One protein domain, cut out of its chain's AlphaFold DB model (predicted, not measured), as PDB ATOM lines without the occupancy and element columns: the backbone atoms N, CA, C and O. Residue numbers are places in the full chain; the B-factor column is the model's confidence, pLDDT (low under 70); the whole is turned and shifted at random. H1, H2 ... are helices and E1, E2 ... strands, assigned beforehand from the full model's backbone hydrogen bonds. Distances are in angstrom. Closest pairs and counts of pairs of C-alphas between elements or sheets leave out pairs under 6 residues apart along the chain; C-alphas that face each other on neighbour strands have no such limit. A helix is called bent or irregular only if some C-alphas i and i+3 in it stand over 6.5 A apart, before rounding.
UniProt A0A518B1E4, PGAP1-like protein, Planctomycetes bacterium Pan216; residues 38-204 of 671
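Overview. This is residues 38 to 204 of the 671 residues of the protein "PGAP1-like protein" of Planctomycetes bacterium Pan216 (UniProt A0A518B1E4). A four-stranded parallel sheet, E4 E1 E5 E8, is covered on one face by helices H4 and H5, while the hairpin E6 E7 and short H3 lie beyond H4. A small lobe of H1 with the short strand pair E2 E3 lies away from these helices, and H2 only grazes the sheet. The printed part has 167 residues, in the order E1 E2 H1 E3 H2 E4 H3 H4 E5 H5 E6 E7 E8; under half are in named elements, and the class is mixed, helices and strands. It is compact, with a radius of gyration of the C-alphas of 15.5 A, rounded, and spans 43 by 39 by 32 A.

Along the chain. Find C-alpha 38 at (145.997, 93.536, 82.801), where E1, residues 38 to 40, begins. Next come E2, 46 to 48, H1, 50 to 58, irregular with C-alphas 51 and 54 7.3 A apart, E3, 67 to 69, H2, 84 to 92, E4, 101 to 103, and H3, 128 to 131. From C-alpha 139 at (140.194, 104.153, 73.946) H4 runs 21.6 A to residue 153. E5, 159 to 165, spans 19.9 A; H5, 168 to 176, E6, 184 to 187, and E7, 190 to 193, follow. E8, 196 to 203, spans 19.8 A, bends by 65 degrees at residue 199 and ends at (132.938, 91.459, 85.567).

Arrangement. Look first at the sheet, twisted, its C-alphas up to 4.4 A off the best plane through them; within hydrogen-bond range are N 39 and O 102, 2.8 A, across the parallel neighbours E4 and E1, N 38 and O 161, 2.8 A, across E1 and E5, and N 203 and O 164, 2.8 A, across E5 and E8. H4, at a height of 8.7 A over the sheet, and H5, at 8.5 A, are on the same face and run along the strands: two layers, helices on one face of a sheet. E4, H3 H4, E5 form a split strand-helix-strand unit, E1 between the strands, with a right-handed crossover. H4 touches H5 with residues 139 to 144 alone, closest at the C-alphas of Ala 140 and Ser 174, 5.8 A, only just about perpendicular at 72 degrees. H3 touches H4, closest at the C-alphas of Ile 131 and Gln 141, 4.0 A. In the hairpin E6 E7, N 190 and O 187 are 2.9 A apart; in antiparallel E2 and E3, N 68 and O 47 are 2.8 A apart. The C-alphas of Pro 48 in E2 and Phe 56 in H1, their closest, are 7.0 A apart. Every O i to N i+4 pair is within hydrogen-bond range in H2 and H4, against 4 of 5 in H5 and 2 of 5 in H1, where 4 of 6 O i to N i+3 pairs are; H3 is too short for an i+4 pair.

Size, cuts and confidence. The C-alphas of Gly 75 and Gly 189, the two farthest apart, are 48.0 A apart. The printed part has no cut; the links E3 to H2 and E4 to H3 are long. Look for pLDDT under 70 at residues 49 to 52, 54 and 70 to 82; the mean of the printed part is 86.7.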
ATOM      1  N   LEU A  38     146.496  92.194  83.069       98.12
ATOM      2  CA  LEU A  38     145.997  93.536  82.801       98.12
ATOM      3  C   LEU A  38     144.577  93.695  83.361       98.12
ATOM      4  O   LEU A  38     143.638  93.045  82.905       98.12
ATOM      5  N   ILE A  39     144.406  94.593  84.325       97.38
ATOM      6  CA  ILE A  39     143.098  94.993  84.854       97.38
ATOM      7  C   ILE A  39     142.579  96.171  84.031       97.38
ATOM      8  O   ILE A  39     143.277  97.171  83.901       97.38
ATOM      9  N   VAL A  40     141.352  96.103  83.521       97.69
ATOM     10  CA  VAL A  40     140.717  97.170  82.735       97.69
ATOM     11  C   VAL A  40     139.489  97.711  83.484       97.69
ATOM     12  O   VAL A  40     138.459  97.030  83.547       97.69
ATOM     13  N   PRO A  41     139.574  98.926  84.061       93.56
ATOM     14  CA  PRO A  41     138.483  99.547  84.808       93.56
ATOM     15  C   PRO A  41     137.209  99.792  83.989       93.56
ATOM     16  O   PRO A  41     137.238  99.906  82.764       93.56
ATOM     17  N   GLY A  42     136.091  99.949  84.694       89.75
ATOM     18  CA  GLY A  42     134.784 100.344  84.168       89.75
ATOM     19  C   GLY A  42     134.661 101.807  83.753       89.75
ATOM     20  O   GLY A  42     135.604 102.590  83.859       89.75
ATOM     21  N   PHE A  43     133.466 102.186  83.288       87.00
ATOM     22  CA  PHE A  43     133.169 103.571  82.921       87.00
ATOM     23  C   PHE A  43     133.359 104.461  84.149       87.00
ATOM     24  O   PHE A  43     132.953 104.069  85.241       87.00
ATOM     25  N   ILE A  44     133.994 105.628  83.985       82.69
ATOM     26  CA  ILE A  44     134.339 106.514  85.117       82.69
ATOM     27  C   ILE A  44     135.341 105.824  86.087       82.69
ATOM     28  O   ILE A  44     135.538 106.251  87.213       82.69
ATOM     29  N   GLY A  45     136.036 104.768  85.648       81.06
ATOM     30  CA  GLY A  45     137.005 104.003  86.443       81.06
ATOM     31  C   GLY A  45     138.427 104.579  86.473       81.06
ATOM     32  O   GLY A  45     139.366 103.892  86.877       81.06
ATOM     33  N   SER A  46     138.636 105.797  85.967       87.06
ATOM     34  CA  SER A  46     139.955 106.429  85.864       87.06
ATOM     35  C   SER A  46     139.853 107.948  85.966       87.06
ATOM     36  O   SER A  46     139.091 108.572  85.225       87.06
ATOM     37  N   PHE A  47     140.642 108.542  86.861       81.62
ATOM     38  CA  PHE A  47     140.659 109.985  87.111       81.62
ATOM     39  C   PHE A  47     142.075 110.538  87.227       81.62
ATOM     40  O   PHE A  47     142.969 109.837  87.696       81.62
ATOM     41  N   PRO A  48     142.299 111.806  86.848       76.06
ATOM     42  CA  PRO A  48     143.535 112.491  87.186       76.06
ATOM     43  C   PRO A  48     143.611 112.732  88.701       76.06
ATOM     44  O   PRO A  48     142.643 112.541  89.442       76.06
ATOM     45  N   SER A  49     144.747 113.250  89.164       65.69
ATOM     46  CA  SER A  49     144.834 113.760  90.534       65.69
ATOM     47  C   SER A  49     143.779 114.857  90.785       65.69
ATOM     48  O   SER A  49     143.428 115.605  89.869       65.69
ATOM     49  N   VAL A  50     143.292 115.013  92.028       60.00
ATOM     50  CA  VAL A  50     142.250 116.016  92.362       60.00
ATOM     51  C   VAL A  50     142.622 117.422  91.876       60.00
ATOM     52  O   VAL A  50     141.775 118.164  91.379       60.00
ATOM     53  N   GLY A  51     143.900 117.795  92.002       53.22
ATOM     54  CA  GLY A  51     144.399 119.108  91.588       53.22
ATOM     55  C   GLY A  51     144.344 119.344  90.078       53.22
ATOM     56  O   GLY A  51     144.277 120.493  89.644       53.22
ATOM     57  N   ASP A  52     144.320 118.271  89.291       66.12
ATOM     58  CA  ASP A  52     144.300 118.304  87.833       66.12
ATOM     59  C   ASP A  52     142.887 118.193  87.254       66.12
ATOM     60  O   ASP A  52     142.728 118.356  86.048       66.12
ATOM     61  N   ILE A  53     141.844 117.997  88.073       70.31
ATOM     62  CA  ILE A  53     140.446 117.942  87.606       70.31
ATOM     63  C   ILE A  53     140.074 119.159  86.743       70.31
ATOM     64  O   ILE A  53     139.496 118.946  85.682       70.31
ATOM     65  N   PRO A  54     140.431 120.417  87.079       68.56
ATOM     66  CA  PRO A  54     140.156 121.545  86.188       68.56
ATOM     67  C   PRO A  54     140.869 121.434  84.835       68.56
ATOM     68  O   PRO A  54     140.306 121.804  83.808       68.56
ATOM     69  N   ASN A  55     142.102 120.920  84.811       76.19
ATOM     70  CA  ASN A  55     142.833 120.697  83.565       76.19
ATOM     71  C   ASN A  55     142.182 119.573  82.749       76.19
ATOM     72  O   ASN A  55     141.998 119.723  81.545       76.19
ATOM     73  N   PHE A  56     141.772 118.498  83.423       81.12
ATOM     74  CA  PHE A  56     141.013 117.393  82.856       81.12
ATOM     75  C   PHE A  56     139.727 117.902  82.250       81.12
ATOM     76  O   PHE A  56     139.557 117.754  81.052       81.12
ATOM     77  N   SER A  57     138.907 118.649  82.984       83.06
ATOM     78  CA  SER A  57     137.658 119.241  82.501       83.06
ATOM     79  C   SER A  57     137.768 119.923  81.127       83.06
ATOM     80  O   SER A  57     136.861 119.762  80.312       83.06
ATOM     81  N   PHE A  58     138.872 120.614  80.825       87.06
ATOM     82  CA  PHE A  58     139.047 121.361  79.570       87.06
ATOM     83  C   PHE A  58     140.005 120.734  78.552       87.06
ATOM     84  O   PHE A  58     140.055 121.200  77.415       87.06
ATOM     85  N   ASN A  59     140.737 119.679  78.904       92.69
ATOM     86  CA  ASN A  59     141.660 119.007  77.993       92.69
ATOM     87  C   ASN A  59     141.356 117.510  77.991       92.69
ATOM     88  O   ASN A  59     141.493 116.825  79.004       92.69
ATOM     89  N   ARG A  60     140.875 117.014  76.854       96.06
ATOM     90  CA  ARG A  60     140.594 115.596  76.631       96.06
ATOM     91  C   ARG A  60     141.825 114.887  76.085       96.06
ATOM     92  O   ARG A  60     142.669 115.523  75.461       96.06
ATOM     93  N   GLY A  61     141.901 113.581  76.316       96.00
ATOM     94  CA  GLY A  61     143.051 112.767  75.941       96.00
ATOM     95  C   GLY A  61     144.169 112.806  76.974       96.00
ATOM     96  O   GLY A  61     145.333 112.967  76.612       96.00
ATOM     97  N   PHE A  62     143.819 112.740  78.260       94.56
ATOM     98  CA  PHE A  62     144.827 112.654  79.318       94.56
ATOM     99  C   PHE A  62     145.700 111.419  79.127       94.56
ATOM    100  O   PHE A  62     145.195 110.346  78.806       94.56
ATOM    101  N   ALA A  63     147.008 111.560  79.337       93.31
ATOM    102  CA  ALA A  63     147.906 110.429  79.171       93.31
ATOM    103  C   ALA A  63     147.558 109.324  80.191       93.31
ATOM    104  O   ALA A  63     147.233 109.648  81.334       93.31
ATOM    105  N   PRO A  64     147.665 108.030  79.834       92.94
ATOM    106  CA  PRO A  64     147.326 106.943  80.755       92.94
ATOM    107  C   PRO A  64     148.093 107.015  82.089       92.94
ATOM    108  O   PRO A  64     147.506 106.843  83.151       92.94
ATOM    109  N   ASP A  65     149.383 107.378  82.054       87.69
ATOM    110  CA  ASP A  65     150.225 107.547  83.255       87.69
ATOM    111  C   ASP A  65     149.825 108.755  84.138       87.69
ATOM    112  O   ASP A  65     150.316 108.887  85.260       87.69
ATOM    113  N   GLU A  66     148.974 109.662  83.649       86.12
ATOM    114  CA  GLU A  66     148.441 110.806  84.410       86.12
ATOM    115  C   GLU A  66     147.095 110.487  85.079       86.12
ATOM    116  O   GLU A  66     146.542 111.325  85.798       86.12
ATOM    117  N   LEU A  67     146.570 109.282  84.849       87.81
ATOM    118  CA  LEU A  67     145.307 108.798  85.380       87.81
ATOM    119  C   LEU A  67     145.547 107.692  86.407       87.81
ATOM    120  O   LEU A  67     146.428 106.848  86.260       87.81
ATOM    121  N   TYR A  68     144.700 107.674  87.425       81.50
ATOM    122  CA  TYR A  68     144.708 106.710  88.514       81.50
ATOM    123  C   TYR A  68     143.416 105.894  88.479       81.50
ATOM    124  O   TYR A  68     142.362 106.453  88.150       81.50
ATOM    125  N   PRO A  69     143.470 104.591  88.811       76.12
ATOM    126  CA  PRO A  69     142.268 103.795  88.974       76.12
ATOM    127  C   PRO A  69     141.490 104.338  90.168       76.12
ATOM    128  O   PRO A  69     141.973 104.341  91.294       76.12
ATOM    129  N   ALA A  70     140.299 104.837  89.899       65.06
ATOM    130  CA  ALA A  70     139.434 105.446  90.893       65.06
ATOM    131  C   ALA A  70     138.000 105.303  90.409       65.06
ATOM    132  O   ALA A  70     137.758 105.193  89.208       65.06
ATOM    133  N   TYR A  71     137.049 105.317  91.326       56.38
ATOM    134  CA  TYR A  71     135.638 105.275  90.985       56.38
ATOM    135  C   TYR A  71     134.911 106.310  91.833       56.38
ATOM    136  O   TYR A  71     135.132 106.394  93.036       56.38
ATOM    137  N   ILE A  72     134.042 107.104  91.207       50.50
ATOM    138  CA  ILE A  72     133.204 108.075  91.919       50.50
ATOM    139  C   ILE A  72     131.962 107.333  92.423       50.50
ATOM    140  O   ILE A  72     130.867 107.561  91.936       50.50
ATOM    141  N   GLY A  73     132.137 106.388  93.342       42.00
ATOM    142  CA  GLY A  73     131.049 105.589  93.908       42.00
ATOM    143  C   GLY A  73     130.851 105.854  95.387       42.00
ATOM    144  O   GLY A  73     131.738 106.383  96.047       42.00
ATOM    145  N   THR A  74     129.668 105.481  95.876       34.03
ATOM    146  CA  THR A  74     129.300 105.486  97.297       34.03
ATOM    147  C   THR A  74     129.564 106.828  97.987       34.03
ATOM    148  O   THR A  74     130.341 106.913  98.925       34.03
ATOM    149  N   GLY A  75     128.885 107.902  97.555       35.06
ATOM    150  CA  GLY A  75     128.648 109.123  98.361       35.06
ATOM    151  C   GLY A  75     129.873 109.899  98.874       35.06
ATOM    152  O   GLY A  75     129.718 110.914  99.551       35.06
ATOM    153  N   THR A  76     131.076 109.472  98.509       32.97
ATOM    154  CA  THR A  76     132.345 110.113  98.809       32.97
ATOM    155  C   THR A  76     133.037 110.314  97.470       32.97
ATOM    156  O   THR A  76     133.166 109.377  96.686       32.97
ATOM    157  N   PHE A  77     133.503 111.529  97.176       39.88
ATOM    158  CA  PHE A  77     134.484 111.707  96.107       39.88
ATOM    159  C   PHE A  77     135.802 111.092  96.595       39.88
ATOM    160  O   PHE A  77     136.674 111.797  97.103       39.88
ATOM    161  N   SER A  78     135.903 109.766  96.531       39.97
ATOM    162  CA  SER A  78     137.112 109.051  96.893       39.97
ATOM    163  C   SER A  78     137.921 108.754  95.638       39.97
ATOM    164  O   SER A  78     137.420 108.187  94.669       39.97
ATOM    165  N   LEU A  79     139.185 109.174  95.650       43.78
ATOM    166  CA  LEU A  79     140.185 108.626  94.736       43.78
ATOM    167  C   LEU A  79     140.780 107.317  95.282       43.78
ATOM    168  O   LEU A  79     141.694 106.783  94.657       43.78
ATOM    169  N   ASP A  80     140.307 106.825  96.436       45.22
ATOM    170  CA  ASP A  80     140.741 105.544  96.988       45.22
ATOM    171  C   ASP A  80     140.212 104.414  96.092       45.22
ATOM    172  O   ASP A  80     139.086 104.458  95.579       45.22
ATOM    173  N   GLY A  81     141.076 103.446  95.795       60.00
ATOM    174  CA  GLY A  81     140.909 102.570  94.651       60.00
ATOM    175  C   GLY A  81     139.832 101.521  94.883       60.00
ATOM    176  O   GLY A  81     140.044 100.530  95.567       60.00
ATOM    177  N   VAL A  82     138.700 101.647  94.190       67.94
ATOM    178  CA  VAL A  82     137.697 100.565  94.078       67.94
ATOM    179  C   VAL A  82     138.300  99.254  93.561       67.94
ATOM    180  O   VAL A  82     137.814  98.170  93.862       67.94
ATOM    181  N   TYR A  83     139.395  99.345  92.810       80.12
ATOM    182  CA  TYR A  83     140.130  98.190  92.307       80.12
ATOM    183  C   TYR A  83     141.234  97.715  93.259       80.12
ATOM    184  O   TYR A  83     141.932  96.768  92.912       80.12
ATOM    185  N   ASP A  84     141.422  98.337  94.428       76.75
ATOM    186  CA  ASP A  84     142.522  98.013  95.341       76.75
ATOM    187  C   ASP A  84     142.433  96.565  95.818       76.75
ATOM    188  O   ASP A  84     143.430  95.861  95.744       76.75
ATOM    189  N   GLN A  85     141.247  96.062  96.173       75.94
ATOM    190  CA  GLN A  85     141.089  94.659  96.585       75.94
ATOM    191  C   GLN A  85     141.376  93.666  95.447       75.94
ATOM    192  O   GLN A  85     142.038  92.649  95.660       75.94
ATOM    193  N   LEU A  86     140.939  93.968  94.218       83.25
ATOM    194  CA  LEU A  86     141.282  93.178  93.029       83.25
ATOM    195  C   LEU A  86     142.797  93.157  92.793       83.25
ATOM    196  O   LEU A  86     143.384  92.121  92.488       83.25
ATOM    197  N   ILE A  87     143.434  94.312  92.929       82.38
ATOM    198  CA  ILE A  87     144.872  94.483  92.765       82.38
ATOM    199  C   ILE A  87     145.640  93.721  93.855       82.38
ATOM    200  O   ILE A  87     146.549  92.959  93.531       82.38
ATOM    201  N   GLU A  88     145.265  93.901  95.122       78.75
ATOM    202  CA  GLU A  88     145.844  93.223  96.286       78.75
ATOM    203  C   GLU A  88     145.704  91.704  96.154       78.75
ATOM    204  O   GLU A  88     146.652  90.974  96.425       78.75
ATOM    205  N   THR A  89     144.577  91.224  95.619       82.25
ATOM    206  CA  THR A  89     144.359  89.798  95.331       82.25
ATOM    207  C   THR A  89     145.437  89.227  94.407       82.25
ATOM    208  O   THR A  89     145.918  88.118  94.640       82.25
ATOM    209  N   PHE A  90     145.855  89.964  93.373       86.06
ATOM    210  CA  PHE A  90     146.963  89.540  92.513       86.06
ATOM    211  C   PHE A  90     148.327  89.709  93.189       86.06
ATOM    212  O   PHE A  90     149.184  88.833  93.045       86.06
ATOM    213  N   GLU A  91     148.542  90.789  93.944       83.75
ATOM    214  CA  GLU A  91     149.780  90.991  94.712       83.75
ATOM    215  C   GLU A  91     150.013  89.840  95.713       83.75
ATOM    216  O   GLU A  91     151.133  89.335  95.827       83.75
ATOM    217  N   ASP A  92     148.949  89.321  96.331       81.75
ATOM    218  CA  ASP A  92     148.971  88.143  97.206       81.75
ATOM    219  C   ASP A  92     149.317  86.838  96.465       81.75
ATOM    220  O   ASP A  92     149.895  85.921  97.058       81.75
ATOM    221  N   GLN A  93     149.039  86.753  95.157       82.75
ATOM    222  CA  GLN A  93     149.515  85.661  94.290       82.75
ATOM    223  C   GLN A  93     150.972  85.846  93.828       82.75
ATOM    224  O   GLN A  93     151.517  84.992  93.123       82.75
ATOM    225  N   GLY A  94     151.632  86.927  94.252       83.62
ATOM    226  CA  GLY A  94     153.031  87.222  93.951       83.62
ATOM    227  C   GLY A  94     153.242  88.118  92.733       83.62
ATOM    228  O   GLY A  94     154.393  88.305  92.334       83.62
ATOM    229  N   TYR A  95     152.174  88.680  92.164       87.69
ATOM    230  CA  TYR A  95     152.288  89.691  91.122       87.69
ATOM    231  C   TYR A  95     152.811  91.022  91.681       87.69
ATOM    232  O   TYR A  95     152.638  91.372  92.845       87.69
ATOM    233  N   THR A  96     153.467  91.793  90.829       89.94
ATOM    234  CA  THR A  96     154.073  93.087  91.109       89.94
ATOM    235  C   THR A  96     153.607  94.119  90.085       89.94
ATOM    236  O   THR A  96     153.846  94.001  88.877       89.94
ATOM    237  N   LYS A  97     153.003  95.204  90.586       86.44
ATOM    238  CA  LYS A  97     152.588  96.353  89.771       86.44
ATOM    239  C   LYS A  97     153.702  96.846  88.845       86.44
ATOM    240  O   LYS A  97     154.844  97.038  89.271       86.44
ATOM    241  N   ASN A  98     153.335  97.132  87.600       88.25
ATOM    242  CA  ASN A  98     154.203  97.599  86.515       88.25
ATOM    243  C   ASN A  98     155.313  96.616  86.095       88.25
ATOM    244  O   ASN A  98     156.220  97.013  85.363       88.25
ATOM    245  N   GLN A  99     155.276  95.363  86.558       92.00
ATOM    246  CA  GLN A  99     156.172  94.303  86.090       92.00
ATOM    247  C   GLN A  99     155.372  93.199  85.415       92.00
ATOM    248  O   GLN A  99     155.555  92.964  84.228       92.00
ATOM    249  N   ASP A 100     154.456  92.572  86.134       93.88
ATOM    250  CA  ASP A 100     153.580  91.507  85.639       93.88
ATOM    251  C   ASP A 100     152.105  91.759  85.999       93.88
ATOM    252  O   ASP A 100     151.247  91.021  85.536       93.88
ATOM    253  N   LEU A 101     151.790  92.827  86.741       94.50
ATOM    254  CA  LEU A 101     150.432  93.321  86.978       94.50
ATOM    255  C   LEU A 101     150.301  94.777  86.535       94.50
ATOM    256  O   LEU A 101     151.071  95.644  86.954       94.50
ATOM    257  N   PHE A 102     149.302  95.063  85.712       96.19
ATOM    258  CA  PHE A 102     149.066  96.379  85.127       96.19
ATOM    259  C   PHE A 102     147.604  96.778  85.293       96.19
ATOM    260  O   PHE A 102     146.715  95.931  85.260       96.19
ATOM    261  N   VAL A 103     147.348  98.078  85.441       94.06
ATOM    262  CA  VAL A 103     145.992  98.631  85.501       94.06
ATOM    263  C   VAL A 103     145.830  99.612  84.351       94.06
ATOM    264  O   VAL A 103     146.506 100.634  84.303       94.06
ATOM    265  N   ALA A 104     144.950  99.275  83.415       96.69
ATOM    266  CA  ALA A 104     144.756  99.985  82.170       96.69
ATOM    267  C   ALA A 104     143.881 101.228  82.356       96.69
ATOM    268  O   ALA A 104     142.715 101.227  81.972       96.69
ATOM    269  N   THR A 105     144.408 102.289  82.963       94.62
ATOM    270  CA  THR A 105     143.661 103.547  83.088       94.62
ATOM    271  C   THR A 105     143.436 104.200  81.724       94.62
ATOM    272  O   THR A 105     144.275 104.110  80.820       94.62
ATOM    273  N   TYR A 106     142.288 104.861  81.567       96.12
ATOM    274  CA  TYR A 106     141.926 105.537  80.323       96.12
ATOM    275  C   TYR A 106     141.034 106.759  80.523       96.12
ATOM    276  O   TYR A 106     140.270 106.857  81.481       96.12
ATOM    277  N   ASP A 107     141.104 107.705  79.588       95.81
ATOM    278  CA  ASP A 107     140.217 108.864  79.584       95.81
ATOM    279  C   ASP A 107     138.844 108.455  79.035       95.81
ATOM    280  O   ASP A 107     138.611 108.455  77.827       95.81
ATOM    281  N   TRP A 108     137.921 108.112  79.936       93.31
ATOM    282  CA  TRP A 108     136.562 107.628  79.642       93.31
ATOM    283  C   TRP A 108     135.712 108.579  78.783       93.31
ATOM    284  O   TRP A 108     134.631 108.211  78.326       93.31
ATOM    285  N   ARG A 109     136.189 109.802  78.537       94.25
ATOM    286  CA  ARG A 109     135.564 110.764  77.629       94.25
ATOM    287  C   ARG A 109     135.856 110.450  76.168       94.25
ATOM    288  O   ARG A 109     135.151 110.961  75.305       94.25
ATOM    289  N   MET A 110     136.891 109.683  75.847       95.12
ATOM    290  CA  MET A 110     137.309 109.444  74.462       95.12
ATOM    291  C   MET A 110     136.420 108.405  73.762       95.12
ATOM    292  O   MET A 110     135.917 107.493  74.413       95.12
ATOM    293  N   PRO A 111     136.181 108.530  72.441       92.38
ATOM    294  CA  PRO A 111     135.466 107.508  71.683       92.38
ATOM    295  C   PRO A 111     136.215 106.169  71.723       92.38
ATOM    296  O   PRO A 111     137.439 106.132  71.829       92.38
ATOM    297  N   LEU A 112     135.486 105.060  71.612       90.75
ATOM    298  CA  LEU A 112     136.064 103.725  71.771       90.75
ATOM    299  C   LEU A 112     137.106 103.392  70.687       90.75
ATOM    300  O   LEU A 112     138.235 103.028  71.007       90.75
ATOM    301  N   ALA A 113     136.736 103.561  69.417       90.50
ATOM    302  CA  ALA A 113     137.562 103.273  68.244       90.50
ATOM    303  C   ALA A 113     137.077 104.089  67.023       90.50
ATOM    304  O   ALA A 113     135.927 104.550  67.016       90.50
ATOM    305  N   PRO A 114     137.914 104.285  65.987       89.38
ATOM    306  CA  PRO A 114     137.478 104.884  64.727       89.38
ATOM    307  C   PRO A 114     136.491 103.968  63.988       89.38
ATOM    308  O   PRO A 114     136.724 102.771  63.870       89.38
ATOM    309  N   PHE A 115     135.421 104.531  63.420       84.12
ATOM    310  CA  PHE A 115     134.487 103.773  62.577       84.12
ATOM    311  C   PHE A 115     135.179 103.293  61.294       84.12
ATOM    312  O   PHE A 115     135.811 104.096  60.600       84.12
ATOM    313  N   ASP A 116     135.073 102.005  60.976       81.38
ATOM    314  CA  ASP A 116     135.753 101.397  59.827       81.38
ATOM    315  C   ASP A 116     134.884 101.317  58.559       81.38
ATOM    316  O   ASP A 116     135.388 101.011  57.478       81.38
ATOM    317  N   GLY A 117     133.620 101.736  58.660       79.69
ATOM    318  CA  GLY A 117     132.679 101.811  57.546       79.69
ATOM    319  C   GLY A 117     131.617 100.721  57.573       79.69
ATOM    320  O   GLY A 117     130.609 100.872  56.884       79.69
ATOM    321  N   GLU A 118     131.813  99.683  58.381       77.50
ATOM    322  CA  GLU A 118     130.880  98.583  58.566       77.50
ATOM    323  C   GLU A 118     130.555  98.453  60.059       77.50
ATOM    324  O   GLU A 118     131.295  98.893  60.935       77.50
ATOM    325  N   PHE A 119     129.409  97.872  60.365       73.44
ATOM    326  CA  PHE A 119     129.128  97.402  61.706       73.44
ATOM    327  C   PHE A 119     129.138  95.877  61.547       73.44
ATOM    328  O   PHE A 119     128.238  95.354  60.906       73.44
ATOM    329  N   ASP A 120     130.147  95.131  62.006       75.38
ATOM    330  CA  ASP A 120     130.182  93.691  61.661       75.38
ATOM    331  C   ASP A 120     130.805  92.738  62.680       75.38
ATOM    332  O   ASP A 120     130.611  91.527  62.590       75.38
ATOM    333  N   GLY A 121     131.559  93.222  63.653       74.44
ATOM    334  CA  GLY A 121     132.308  92.319  64.531       74.44
ATOM    335  C   GLY A 121     133.759  92.654  64.657       74.44
ATOM    336  O   GLY A 121     134.397  92.120  65.565       74.44
ATOM    337  N   GLN A 122     134.264  93.475  63.751       81.88
ATOM    338  CA  GLN A 122     135.673  93.672  63.548       81.88
ATOM    339  C   GLN A 122     135.983  95.158  63.424       81.88
ATOM    340  O   GLN A 122     135.215  95.942  62.884       81.88
ATOM    341  N   LEU A 123     137.142  95.538  63.942       86.88
ATOM    342  CA  LEU A 123     137.701  96.873  63.802       86.88
ATOM    343  C   LEU A 123     138.882  96.787  62.837       86.88
ATOM    344  O   LEU A 123     140.047  96.754  63.242       86.88
ATOM    345  N   THR A 124     138.577  96.700  61.542       87.75
ATOM    346  CA  THR A 124     139.576  96.422  60.489       87.75
ATOM    347  C   THR A 124     140.543  97.585  60.238       87.75
ATOM    348  O   THR A 124     141.614  97.424  59.656       87.75
ATOM    349  N   ASN A 125     140.190  98.788  60.689       89.31
ATOM    350  CA  ASN A 125     141.044  99.976  60.636       89.31
ATOM    351  C   ASN A 125     141.883 100.184  61.915       89.31
ATOM    352  O   ASN A 125     142.740 101.071  61.934       89.31
ATOM    353  N   VAL A 126     141.660  99.385  62.965       93.75
ATOM    354  CA  VAL A 126     142.408  99.431  64.225       93.75
ATOM    355  C   VAL A 126     143.570  98.448  64.126       93.75
ATOM    356  O   VAL A 126     143.399  97.237  64.222       93.75
ATOM    357  N   THR A 127     144.770  98.976  63.894       97.12
ATOM    358  CA  THR A 127     145.999  98.187  63.707       97.12
ATOM    359  C   THR A 127     146.938  98.327  64.899       97.12
ATOM    360  O   THR A 127     146.847  99.290  65.661       97.12
ATOM    361  N   ALA A 128     147.890  97.398  65.040       97.88
ATOM    362  CA  ALA A 128     148.878  97.449  66.119       97.88
ATOM    363  C   ALA A 128     149.699  98.749  66.086       97.88
ATOM    364  O   ALA A 128     149.909  99.349  67.135       97.88
ATOM    365  N   ASP A 129     150.099  99.229  64.903       96.62
ATOM    366  CA  ASP A 129     150.783 100.524  64.769       96.62
ATOM    367  C   ASP A 129     149.886 101.693  65.215       96.62
ATOM    368  O   ASP A 129     150.373 102.601  65.877       96.62
ATOM    369  N   MET A 130     148.585 101.672  64.893       96.06
ATOM    370  CA  MET A 130     147.653 102.742  65.275       96.06
ATOM    371  C   MET A 130     147.447 102.811  66.787       96.06
ATOM    372  O   MET A 130     147.492 103.895  67.353       96.06
ATOM    373  N   ILE A 131     147.264 101.677  67.465       97.19
ATOM    374  CA  ILE A 131     147.012 101.691  68.913       97.19
ATOM    375  C   ILE A 131     148.280 101.862  69.761       97.19
ATOM    376  O   ILE A 131     148.184 102.026  70.973       97.19
ATOM    377  N   THR A 132     149.466 101.832  69.147       96.75
ATOM    378  CA  THR A 132     150.762 101.996  69.831       96.75
ATOM    379  C   THR A 132     151.531 103.249  69.397       96.75
ATOM    380  O   THR A 132     152.682 103.443  69.805       96.75
ATOM    381  N   ASP A 133     150.903 104.138  68.620       94.12
ATOM    382  CA  ASP A 133     151.519 105.366  68.096       94.12
ATOM    383  C   ASP A 133     151.730 106.470  69.149       94.12
ATOM    384  O   ASP A 133     152.434 107.450  68.893       94.12
ATOM    385  N   GLY A 134     151.174 106.290  70.350       91.62
ATOM    386  CA  GLY A 134     151.228 107.257  71.446       91.62
ATOM    387  C   GLY A 134     150.134 108.325  71.393       91.62
ATOM    388  O   GLY A 134     150.190 109.272  72.179       91.62
ATOM    389  N   GLY A 135     149.164 108.195  70.488       95.19
ATOM    390  CA  GLY A 135     147.959 109.008  70.459       95.19
ATOM    391  C   GLY A 135     146.973 108.652  71.574       95.19
ATOM    392  O   GLY A 135     147.118 107.662  72.291       95.19
ATOM    393  N   THR A 136     145.981 109.518  71.753       97.06
ATOM    394  CA  THR A 136     144.954 109.433  72.812       97.06
ATOM    395  C   THR A 136     143.557 109.753  72.282       97.06
ATOM    396  O   THR A 136     142.635 110.018  73.054       97.06
ATOM    397  N   GLU A 137     143.387 109.737  70.960       96.19
ATOM    398  CA  GLU A 137     142.146 110.020  70.244       96.19
ATOM    399  C   GLU A 137     141.060 108.968  70.510       96.19
ATOM    400  O   GLU A 137     139.876 109.297  70.449       96.19
ATOM    401  N   TYR A 138     141.447 107.725  70.812       95.56
ATOM    402  CA  TYR A 138     140.534 106.594  70.987       95.56
ATOM    403  C   TYR A 138     140.927 105.708  72.167       95.56
ATOM    404  O   TYR A 138     142.110 105.478  72.399       95.56
ATOM    405  N   LEU A 139     139.948 105.112  72.855       95.69
ATOM    406  CA  LEU A 139     140.194 104.153  73.946       95.69
ATOM    407  C   LEU A 139     140.997 102.923  73.489       95.69
ATOM    408  O   LEU A 139     141.772 102.378  74.273       95.69
ATOM    409  N   ALA A 140     140.897 102.540  72.212       95.44
ATOM    410  CA  ALA A 140     141.748 101.518  71.599       95.44
ATOM    411  C   ALA A 140     143.257 101.835  71.729       95.44
ATOM    412  O   ALA A 140     144.056 100.929  71.957       95.44
ATOM    413  N   GLN A 141     143.661 103.111  71.662       97.69
ATOM    414  CA  GLN A 141     145.058 103.517  71.886       97.69
ATOM    415  C   GLN A 141     145.467 103.411  73.361       97.69
ATOM    416  O   GLN A 141     146.621 103.115  73.655       97.69
ATOM    417  N   TYR A 142     144.536 103.587  74.304       98.12
ATOM    418  CA  TYR A 142     144.834 103.423  75.731       98.12
ATOM    419  C   TYR A 142     145.132 101.965  76.066       98.12
ATOM    420  O   TYR A 142     146.124 101.681  76.733       98.12
ATOM    421  N   ILE A 143     144.326 101.017  75.577       97.81
ATOM    422  CA  ILE A 143     144.644  99.600  75.788       97.81
ATOM    423  C   ILE A 143     145.922  99.193  75.045       97.81
ATOM    424  O   ILE A 143     146.748  98.487  75.618       97.81
ATOM    425  N   GLY A 144     146.153  99.699  73.827       97.88
ATOM    426  CA  GLY A 144     147.404  99.480  73.095       97.88
ATOM    427  C   GLY A 144     148.638  99.996  73.841       97.88
ATOM    428  O   GLY A 144     149.652  99.303  73.901       97.88
ATOM    429  N   TYR A 145     148.533 101.156  74.489       97.81
ATOM    430  CA  TYR A 145     149.567 101.700  75.365       97.81
ATOM    431  C   TYR A 145     149.914 100.756  76.524       97.81
ATOM    432  O   TYR A 145     151.089 100.485  76.778       97.81
ATOM    433  N   TRP A 146     148.907 100.231  77.224       98.19
ATOM    434  CA  TRP A 146     149.140  99.332  78.355       98.19
ATOM    435  C   TRP A 146     149.661  97.961  77.921       98.19
ATOM    436  O   TRP A 146     150.518  97.396  78.595       98.19
ATOM    437  N   LEU A 147     149.226  97.455  76.766       98.25
ATOM    438  CA  LEU A 147     149.778  96.235  76.173       98.25
ATOM    439  C   LEU A 147     151.239  96.423  75.732       98.25
ATOM    440  O   LEU A 147     152.053  95.529  75.949       98.25
ATOM    441  N   ASP A 148     151.615  97.584  75.185       96.56
ATOM    442  CA  ASP A 148     153.026  97.905  74.916       96.56
ATOM    443  C   ASP A 148     153.841  97.950  76.217       96.56
ATOM    444  O   ASP A 148     154.938  97.401  76.261       96.56
ATOM    445  N   ARG A 149     153.290  98.481  77.320       96.31
ATOM    446  CA  ARG A 149     153.938  98.425  78.647       96.31
ATOM    447  C   ARG A 149     154.119  96.995  79.164       96.31
ATOM    448  O   ARG A 149     155.163  96.699  79.746       96.31
ATOM    449  N   VAL A 150     153.160  96.101  78.909       96.75
ATOM    450  CA  VAL A 150     153.304  94.662  79.190       96.75
ATOM    451  C   VAL A 150     154.479  94.077  78.399       96.75
ATOM    452  O   VAL A 150     155.317  93.400  78.995       96.75
ATOM    453  N   VAL A 151     154.585  94.375  77.097       95.94
ATOM    454  CA  VAL A 151     155.686  93.918  76.224       95.94
ATOM    455  C   VAL A 151     157.034  94.500  76.657       95.94
ATOM    456  O   VAL A 151     158.041  93.797  76.657       95.94
ATOM    457  N   GLU A 152     157.079  95.771  77.053       94.44
ATOM    458  CA  GLU A 152     158.298  96.428  77.539       94.44
ATOM    459  C   GLU A 152     158.829  95.786  78.822       94.44
ATOM    460  O   GLU A 152     160.034  95.554  78.948       94.44
ATOM    461  N   ALA A 153     157.938  95.478  79.765       94.94
ATOM    462  CA  ALA A 153     158.296  94.811  81.011       94.94
ATOM    463  C   ALA A 153     158.576  93.311  80.817       94.94
ATOM    464  O   ALA A 153     159.422  92.750  81.517       94.94
ATOM    465  N   ASN A 154     157.915  92.673  79.843       94.12
ATOM    466  CA  ASN A 154     158.004  91.241  79.559       94.12
ATOM    467  C   ASN A 154     158.243  90.966  78.060       94.12
ATOM    468  O   ASN A 154     157.344  90.474  77.380       94.12
ATOM    469  N   PRO A 155     159.460  91.183  77.529       90.81
ATOM    470  CA  PRO A 155     159.728  91.042  76.090       90.81
ATOM    471  C   PRO A 155     159.512  89.634  75.513       90.81
ATOM    472  O   PRO A 155     159.405  89.471  74.301       90.81
ATOM    473  N   GLU A 156     159.488  88.615  76.374       88.75
ATOM    474  CA  GLU A 156     159.254  87.214  76.000       88.75
ATOM    475  C   GLU A 156     157.774  86.803  76.136       88.75
ATOM    476  O   GLU A 156     157.412  85.694  75.742       88.75
ATOM    477  N   ALA A 157     156.914  87.660  76.704       88.31
ATOM    478  CA  ALA A 157     155.495  87.366  76.858       88.31
ATOM    479  C   ALA A 157     154.790  87.463  75.502       88.31
ATOM    480  O   ALA A 157     154.741  88.519  74.874       88.31
ATOM    481  N   THR A 158     154.224  86.346  75.055       93.88
ATOM    482  CA  THR A 158     153.365  86.288  73.862       93.88
ATOM    483  C   THR A 158     151.884  86.390  74.204       93.88
ATOM    484  O   THR A 158     151.060  86.529  73.304       93.88
ATOM    485  N   GLU A 159     151.552  86.288  75.490       96.00
ATOM    486  CA  GLU A 159     150.193  86.231  76.011       96.00
ATOM    487  C   GLU A 159     150.027  87.161  77.219       96.00
ATOM    488  O   GLU A 159     151.002  87.470  77.909       96.00
ATOM    489  N   VAL A 160     148.788  87.585  77.466       97.25
ATOM    490  CA  VAL A 160     148.362  88.377  78.627       97.25
ATOM    491  C   VAL A 160     147.024  87.838  79.142       97.25
ATOM    492  O   VAL A 160     146.180  87.422  78.346       97.25
ATOM    493  N   ASP A 161     146.824  87.849  80.455       97.56
ATOM    494  CA  ASP A 161     145.520  87.607  81.071       97.56
ATOM    495  C   ASP A 161     144.831  88.945  81.331       97.56
ATOM    496  O   ASP A 161     145.472  89.910  81.751       97.56
ATOM    497  N   ILE A 162     143.525  89.026  81.086       98.19
ATOM    498  CA  ILE A 162     142.770  90.270  81.258       98.19
ATOM    499  C   ILE A 162     141.619  90.073  82.239       98.19
ATOM    500  O   ILE A 162     140.845  89.125  82.133       98.19
ATOM    501  N   VAL A 163     141.468  91.026  83.156       97.38
ATOM    502  CA  VAL A 163     140.270  91.192  83.985       97.38
ATOM    503  C   VAL A 163     139.637  92.521  83.619       97.38
ATOM    504  O   VAL A 163     140.277  93.557  83.778       97.38
ATOM    505  N   ALA A 164     138.396  92.525  83.144       96.06
ATOM    506  CA  ALA A 164     137.713  93.764  82.788       96.06
ATOM    507  C   ALA A 164     136.389  93.927  83.529       96.06
ATOM    508  O   ALA A 164     135.592  92.996  83.639       96.06
ATOM    509  N   HIS A 165     136.142  95.142  84.004       92.62
ATOM    510  CA  HIS A 165     134.920  95.517  84.706       92.62
ATOM    511  C   HIS A 165     134.069  96.453  83.848       92.62
ATOM    512  O   HIS A 165     134.602  97.382  83.242       92.62
ATOM    513  N   SER A 166     132.747  96.250  83.808       89.88
ATOM    514  CA  SER A 166     131.798  97.199  83.212       89.88
ATOM    515  C   SER A 166     132.189  97.576  81.772       89.88
ATOM    516  O   SER A 166     132.516  96.710  80.956       89.88
ATOM    517  N   PHE A 167     132.208  98.864  81.433       90.12
ATOM    518  CA  PHE A 167     132.645  99.378  80.131       90.12
ATOM    519  C   PHE A 167     134.081  98.998  79.733       90.12
ATOM    520  O   PHE A 167     134.371  98.919  78.538       90.12
ATOM    521  N   GLY A 168     134.959  98.673  80.689       93.81
ATOM    522  CA  GLY A 168     136.303  98.159  80.415       93.81
ATOM    523  C   GLY A 168     136.296  96.893  79.561       93.81
ATOM    524  O   GLY A 168     137.239  96.636  78.811       93.81
ATOM    525  N   ASN A 169     135.196  96.136  79.585       92.31
ATOM    526  CA  ASN A 169     135.004  94.994  78.700       92.31
ATOM    527  C   ASN A 169     134.928  95.416  77.221       92.31
ATOM    528  O   ASN A 169     135.468  94.726  76.360       92.31
ATOM    529  N   LEU A 170     134.322  96.565  76.897       90.69
ATOM    530  CA  LEU A 170     134.300  97.080  75.522       90.69
ATOM    531  C   LEU A 170     135.664  97.622  75.096       90.69
ATOM    532  O   LEU A 170     136.080  97.394  73.960       90.69
ATOM    533  N   VAL A 171     136.391  98.268  76.012       94.25
ATOM    534  CA  VAL A 171     137.786  98.683  75.781       94.25
ATOM    535  C   VAL A 171     138.656  97.463  75.471       94.25
ATOM    536  O   VAL A 171     139.370  97.453  74.472       94.25
ATOM    537  N   THR A 172     138.514  96.388  76.246       95.19
ATOM    538  CA  THR A 172     139.214  95.111  76.027       95.19
ATOM    539  C   THR A 172     138.870  94.489  74.680       95.19
ATOM    540  O   THR A 172     139.746  94.099  73.904       95.19
ATOM    541  N   ARG A 173     137.582  94.442  74.351       91.00
ATOM    542  CA  ARG A 173     137.102  93.887  73.085       91.00
ATOM    543  C   ARG A 173     137.539  94.700  71.871       91.00
ATOM    544  O   ARG A 173     137.778  94.099  70.828       91.00
ATOM    545  N   SER A 174     137.737  96.015  72.010       91.56
ATOM    546  CA  SER A 174     138.301  96.845  70.935       91.56
ATOM    547  C   SER A 174     139.696  96.385  70.496       91.56
ATOM    548  O   SER A 174     140.076  96.605  69.352       91.56
ATOM    549  N   TYR A 175     140.433  95.688  71.368       95.12
ATOM    550  CA  TYR A 175     141.683  95.025  71.014       95.12
ATOM    551  C   TYR A 175     141.449  93.632  70.412       95.12
ATOM    552  O   TYR A 175     141.878  93.382  69.287       95.12
ATOM    553  N   ILE A 176     140.734  92.747  71.124       93.25
ATOM    554  CA  ILE A 176     140.503  91.337  70.724       93.25
ATOM    555  C   ILE A 176     139.847  91.214  69.340       93.25
ATOM    556  O   ILE A 176     140.062  90.236  68.623       93.25
ATOM    557  N   GLN A 177     139.030  92.201  68.976       89.19
ATOM    558  CA  GLN A 177     138.231  92.227  67.753       89.19
ATOM    559  C   GLN A 177     138.805  93.169  66.687       89.19
ATOM    560  O   GLN A 177     138.063  93.694  65.866       89.19
ATOM    561  N   SER A 178     140.109  93.438  66.716       92.25
ATOM    562  CA  SER A 178     140.769  94.333  65.761       92.25
ATOM    563  C   SER A 178     141.917  93.651  65.028       92.25
ATOM    564  O   SER A 178     142.479  92.663  65.505       92.25
ATOM    565  N   ASP A 179     142.351  94.254  63.922       93.25
ATOM    566  CA  ASP A 179     143.573  93.856  63.209       93.25
ATOM    567  C   ASP A 179     144.854  94.092  64.045       93.25
ATOM    568  O   ASP A 179     145.951  93.677  63.657       93.25
ATOM    569  N   ALA A 180     144.747  94.745  65.209       96.31
ATOM    570  CA  ALA A 180     145.831  94.883  66.172       96.31
ATOM    571  C   ALA A 180     146.076  93.615  67.009       96.31
ATOM    572  O   ALA A 180     147.165  93.476  67.576       96.31
ATOM    573  N   TYR A 181     145.108  92.697  67.099       96.62
ATOM    574  CA  TYR A 181     145.198  91.504  67.946       96.62
ATOM    575  C   TYR A 181     146.347  90.582  67.516       96.62
ATOM    576  O   TYR A 181     146.372  90.080  66.391       96.62
ATOM    577  N   GLY A 182     147.340  90.378  68.389       96.56
ATOM    578  CA  GLY A 182     148.576  89.663  68.031       96.56
ATOM    579  C   GLY A 182     149.424  90.349  66.942       96.56
ATOM    580  O   GLY A 182     150.312  89.726  66.358       96.56
ATOM    581  N   GLY A 183     149.125  91.608  66.608       96.88
ATOM    582  CA  GLY A 183     149.744  92.345  65.513       96.88
ATOM    583  C   GLY A 183     151.142  92.868  65.845       96.88
ATOM    584  O   GLY A 183     151.506  93.078  67.004       96.88
ATOM    585  N   THR A 184     151.943  93.107  64.806       97.19
ATOM    586  CA  THR A 184     153.286  93.689  64.936       97.19
ATOM    587  C   THR A 184     153.255  95.203  64.787       97.19
ATOM    588  O   THR A 184     152.575  95.700  63.893       97.19
ATOM    589  N   TYR A 185     154.067  95.909  65.565       96.31
ATOM    590  CA  TYR A 185     154.214  97.365  65.503       96.31
ATOM    591  C   TYR A 185     155.682  97.769  65.645       96.31
ATOM    592  O   TYR A 185     156.525  96.963  66.055       96.31
ATOM    593  N   THR A 186     156.014  99.007  65.276       94.31
ATOM    594  CA  THR A 186     157.377  99.541  65.434       94.31
ATOM    595  C   THR A 186     157.435 100.636  66.490       94.31
ATOM    596  O   THR A 186     156.833 101.693  66.321       94.31
ATOM    597  N   ARG A 187     158.257 100.436  67.523       89.00
ATOM    598  CA  ARG A 187     158.507 101.418  68.586       89.00
ATOM    599  C   ARG A 187     160.003 101.553  68.826       89.00
ATOM    600  O   ARG A 187     160.722 100.560  68.844       89.00
ATOM    601  N   ASP A 188     160.498 102.788  68.890       87.88
ATOM    602  CA  ASP A 188     161.930 103.101  69.044       87.88
ATOM    603  C   ASP A 188     162.869 102.418  68.024       87.88
ATOM    604  O   ASP A 188     164.062 102.228  68.260       87.88
ATOM    605  N   GLY A 189     162.343 102.089  66.840       88.44
ATOM    606  CA  GLY A 189     163.082 101.399  65.779       88.44
ATOM    607  C   GLY A 189     163.171  99.879  65.941       88.44
ATOM    608  O   GLY A 189     163.837  99.234  65.128       88.44
ATOM    609  N   GLU A 190     162.493  99.305  66.933       90.69
ATOM    610  CA  GLU A 190     162.356  97.865  67.144       90.69
ATOM    611  C   GLU A 190     160.956  97.393  66.740       90.69
ATOM    612  O   GLU A 190     159.952  98.043  67.033       90.69
ATOM    613  N   THR A 191     160.885  96.254  66.047       95.00
ATOM    614  CA  THR A 191     159.609  95.594  65.750       95.00
ATOM    615  C   THR A 191     159.213  94.733  66.941       95.00
ATOM    616  O   THR A 191     159.932  93.793  67.284       95.00
ATOM    617  N   ARG A 192     158.068  95.049  67.541       94.94
ATOM    618  CA  ARG A 192     157.451  94.331  68.659       94.94
ATOM    619  C   ARG A 192     156.155  93.661  68.195       94.94
ATOM    620  O   ARG A 192     155.704  93.871  67.068       94.94
ATOM    621  N   THR A 193     155.579  92.806  69.028       97.19
ATOM    622  CA  THR A 193     154.302  92.123  68.769       97.19
ATOM    623  C   THR A 193     153.435  92.267  70.006       97.19
ATOM    624  O   THR A 193     153.922  92.020  71.104       97.19
ATOM    625  N   LEU A 194     152.187  92.702  69.837       97.94
ATOM    626  CA  LEU A 194     151.239  92.777  70.946       97.94
ATOM    627  C   LEU A 194     150.829  91.357  71.382       97.94
ATOM    628  O   LEU A 194     150.685  90.492  70.514       97.94
ATOM    629  N   PRO A 195     150.645  91.096  72.687       97.44
ATOM    630  CA  PRO A 195     150.332  89.762  73.185       97.44
ATOM    631  C   PRO A 195     148.879  89.381  72.888       97.44
ATOM    632  O   PRO A 195     147.976  90.202  73.022       97.44
ATOM    633  N   THR A 196     148.626  88.119  72.543       97.38
ATOM    634  CA  THR A 196     147.250  87.599  72.488       97.38
ATOM    635  C   THR A 196     146.681  87.427  73.894       97.38
ATOM    636  O   THR A 196     147.426  87.301  74.863       97.38
ATOM    637  N   VAL A 197     145.359  87.392  74.036       96.62
ATOM    638  CA  VAL A 197     144.724  87.181  75.340       96.62
ATOM    639  C   VAL A 197     144.592  85.684  75.603       96.62
ATOM    640  O   VAL A 197     143.979  84.962  74.813       96.62
ATOM    641  N   ARG A 198     145.191  85.214  76.700       94.19
ATOM    642  CA  ARG A 198     145.105  83.814  77.127       94.19
ATOM    643  C   ARG A 198     143.785  83.587  77.843       94.19
ATOM    644  O   ARG A 198     142.888  82.975  77.262       94.19
ATOM    645  N   ASP A 199     143.658  84.134  79.045       93.62
ATOM    646  CA  ASP A 199     142.444  84.057  79.842       93.62
ATOM    647  C   ASP A 199     141.820  85.449  79.998       93.62
ATOM    648  O   ASP A 199     142.505  86.435  80.277       93.62
ATOM    649  N   TYR A 200     140.502  85.538  79.820       95.94
ATOM    650  CA  TYR A 200     139.746  86.781  79.964       95.94
ATOM    651  C   TYR A 200     138.581  86.600  80.936       95.94
ATOM    652  O   TYR A 200     137.689  85.784  80.694       95.94
ATOM    653  N   VAL A 201     138.578  87.373  82.024       95.56
ATOM    654  CA  VAL A 201     137.490  87.405  83.005       95.56
ATOM    655  C   VAL A 201     136.729  88.724  82.916       95.56
ATOM    656  O   VAL A 201     137.285  89.807  83.095       95.56
ATOM    657  N   GLN A 202     135.428  88.609  82.666       92.25
ATOM    658  CA  GLN A 202     134.483  89.710  82.544       92.25
ATOM    659  C   GLN A 202     133.655  89.860  83.824       92.25
ATOM    660  O   GLN A 202     132.826  89.007  84.150       92.25
ATOM    661  N   PHE A 203     133.824  90.986  84.508       90.06
ATOM    662  CA  PHE A 203     132.938  91.459  85.567       90.06
ATOM    663  C   PHE A 203     131.900  92.399  84.965       90.06
ATOM    664  O   PHE A 203     132.265  93.464  84.463       90.06
ATOM    665  N   ALA A 204     130.624  92.001  84.998       85.38
ATOM    666  CA  ALA A 204     129.503  92.821  84.550       85.38
ATOM    667  C   ALA A 204     129.762  93.467  83.178       85.38
ATOM    668  O   ALA A 204     129.886  94.680  83.067       85.38
TER     669      ALA A 204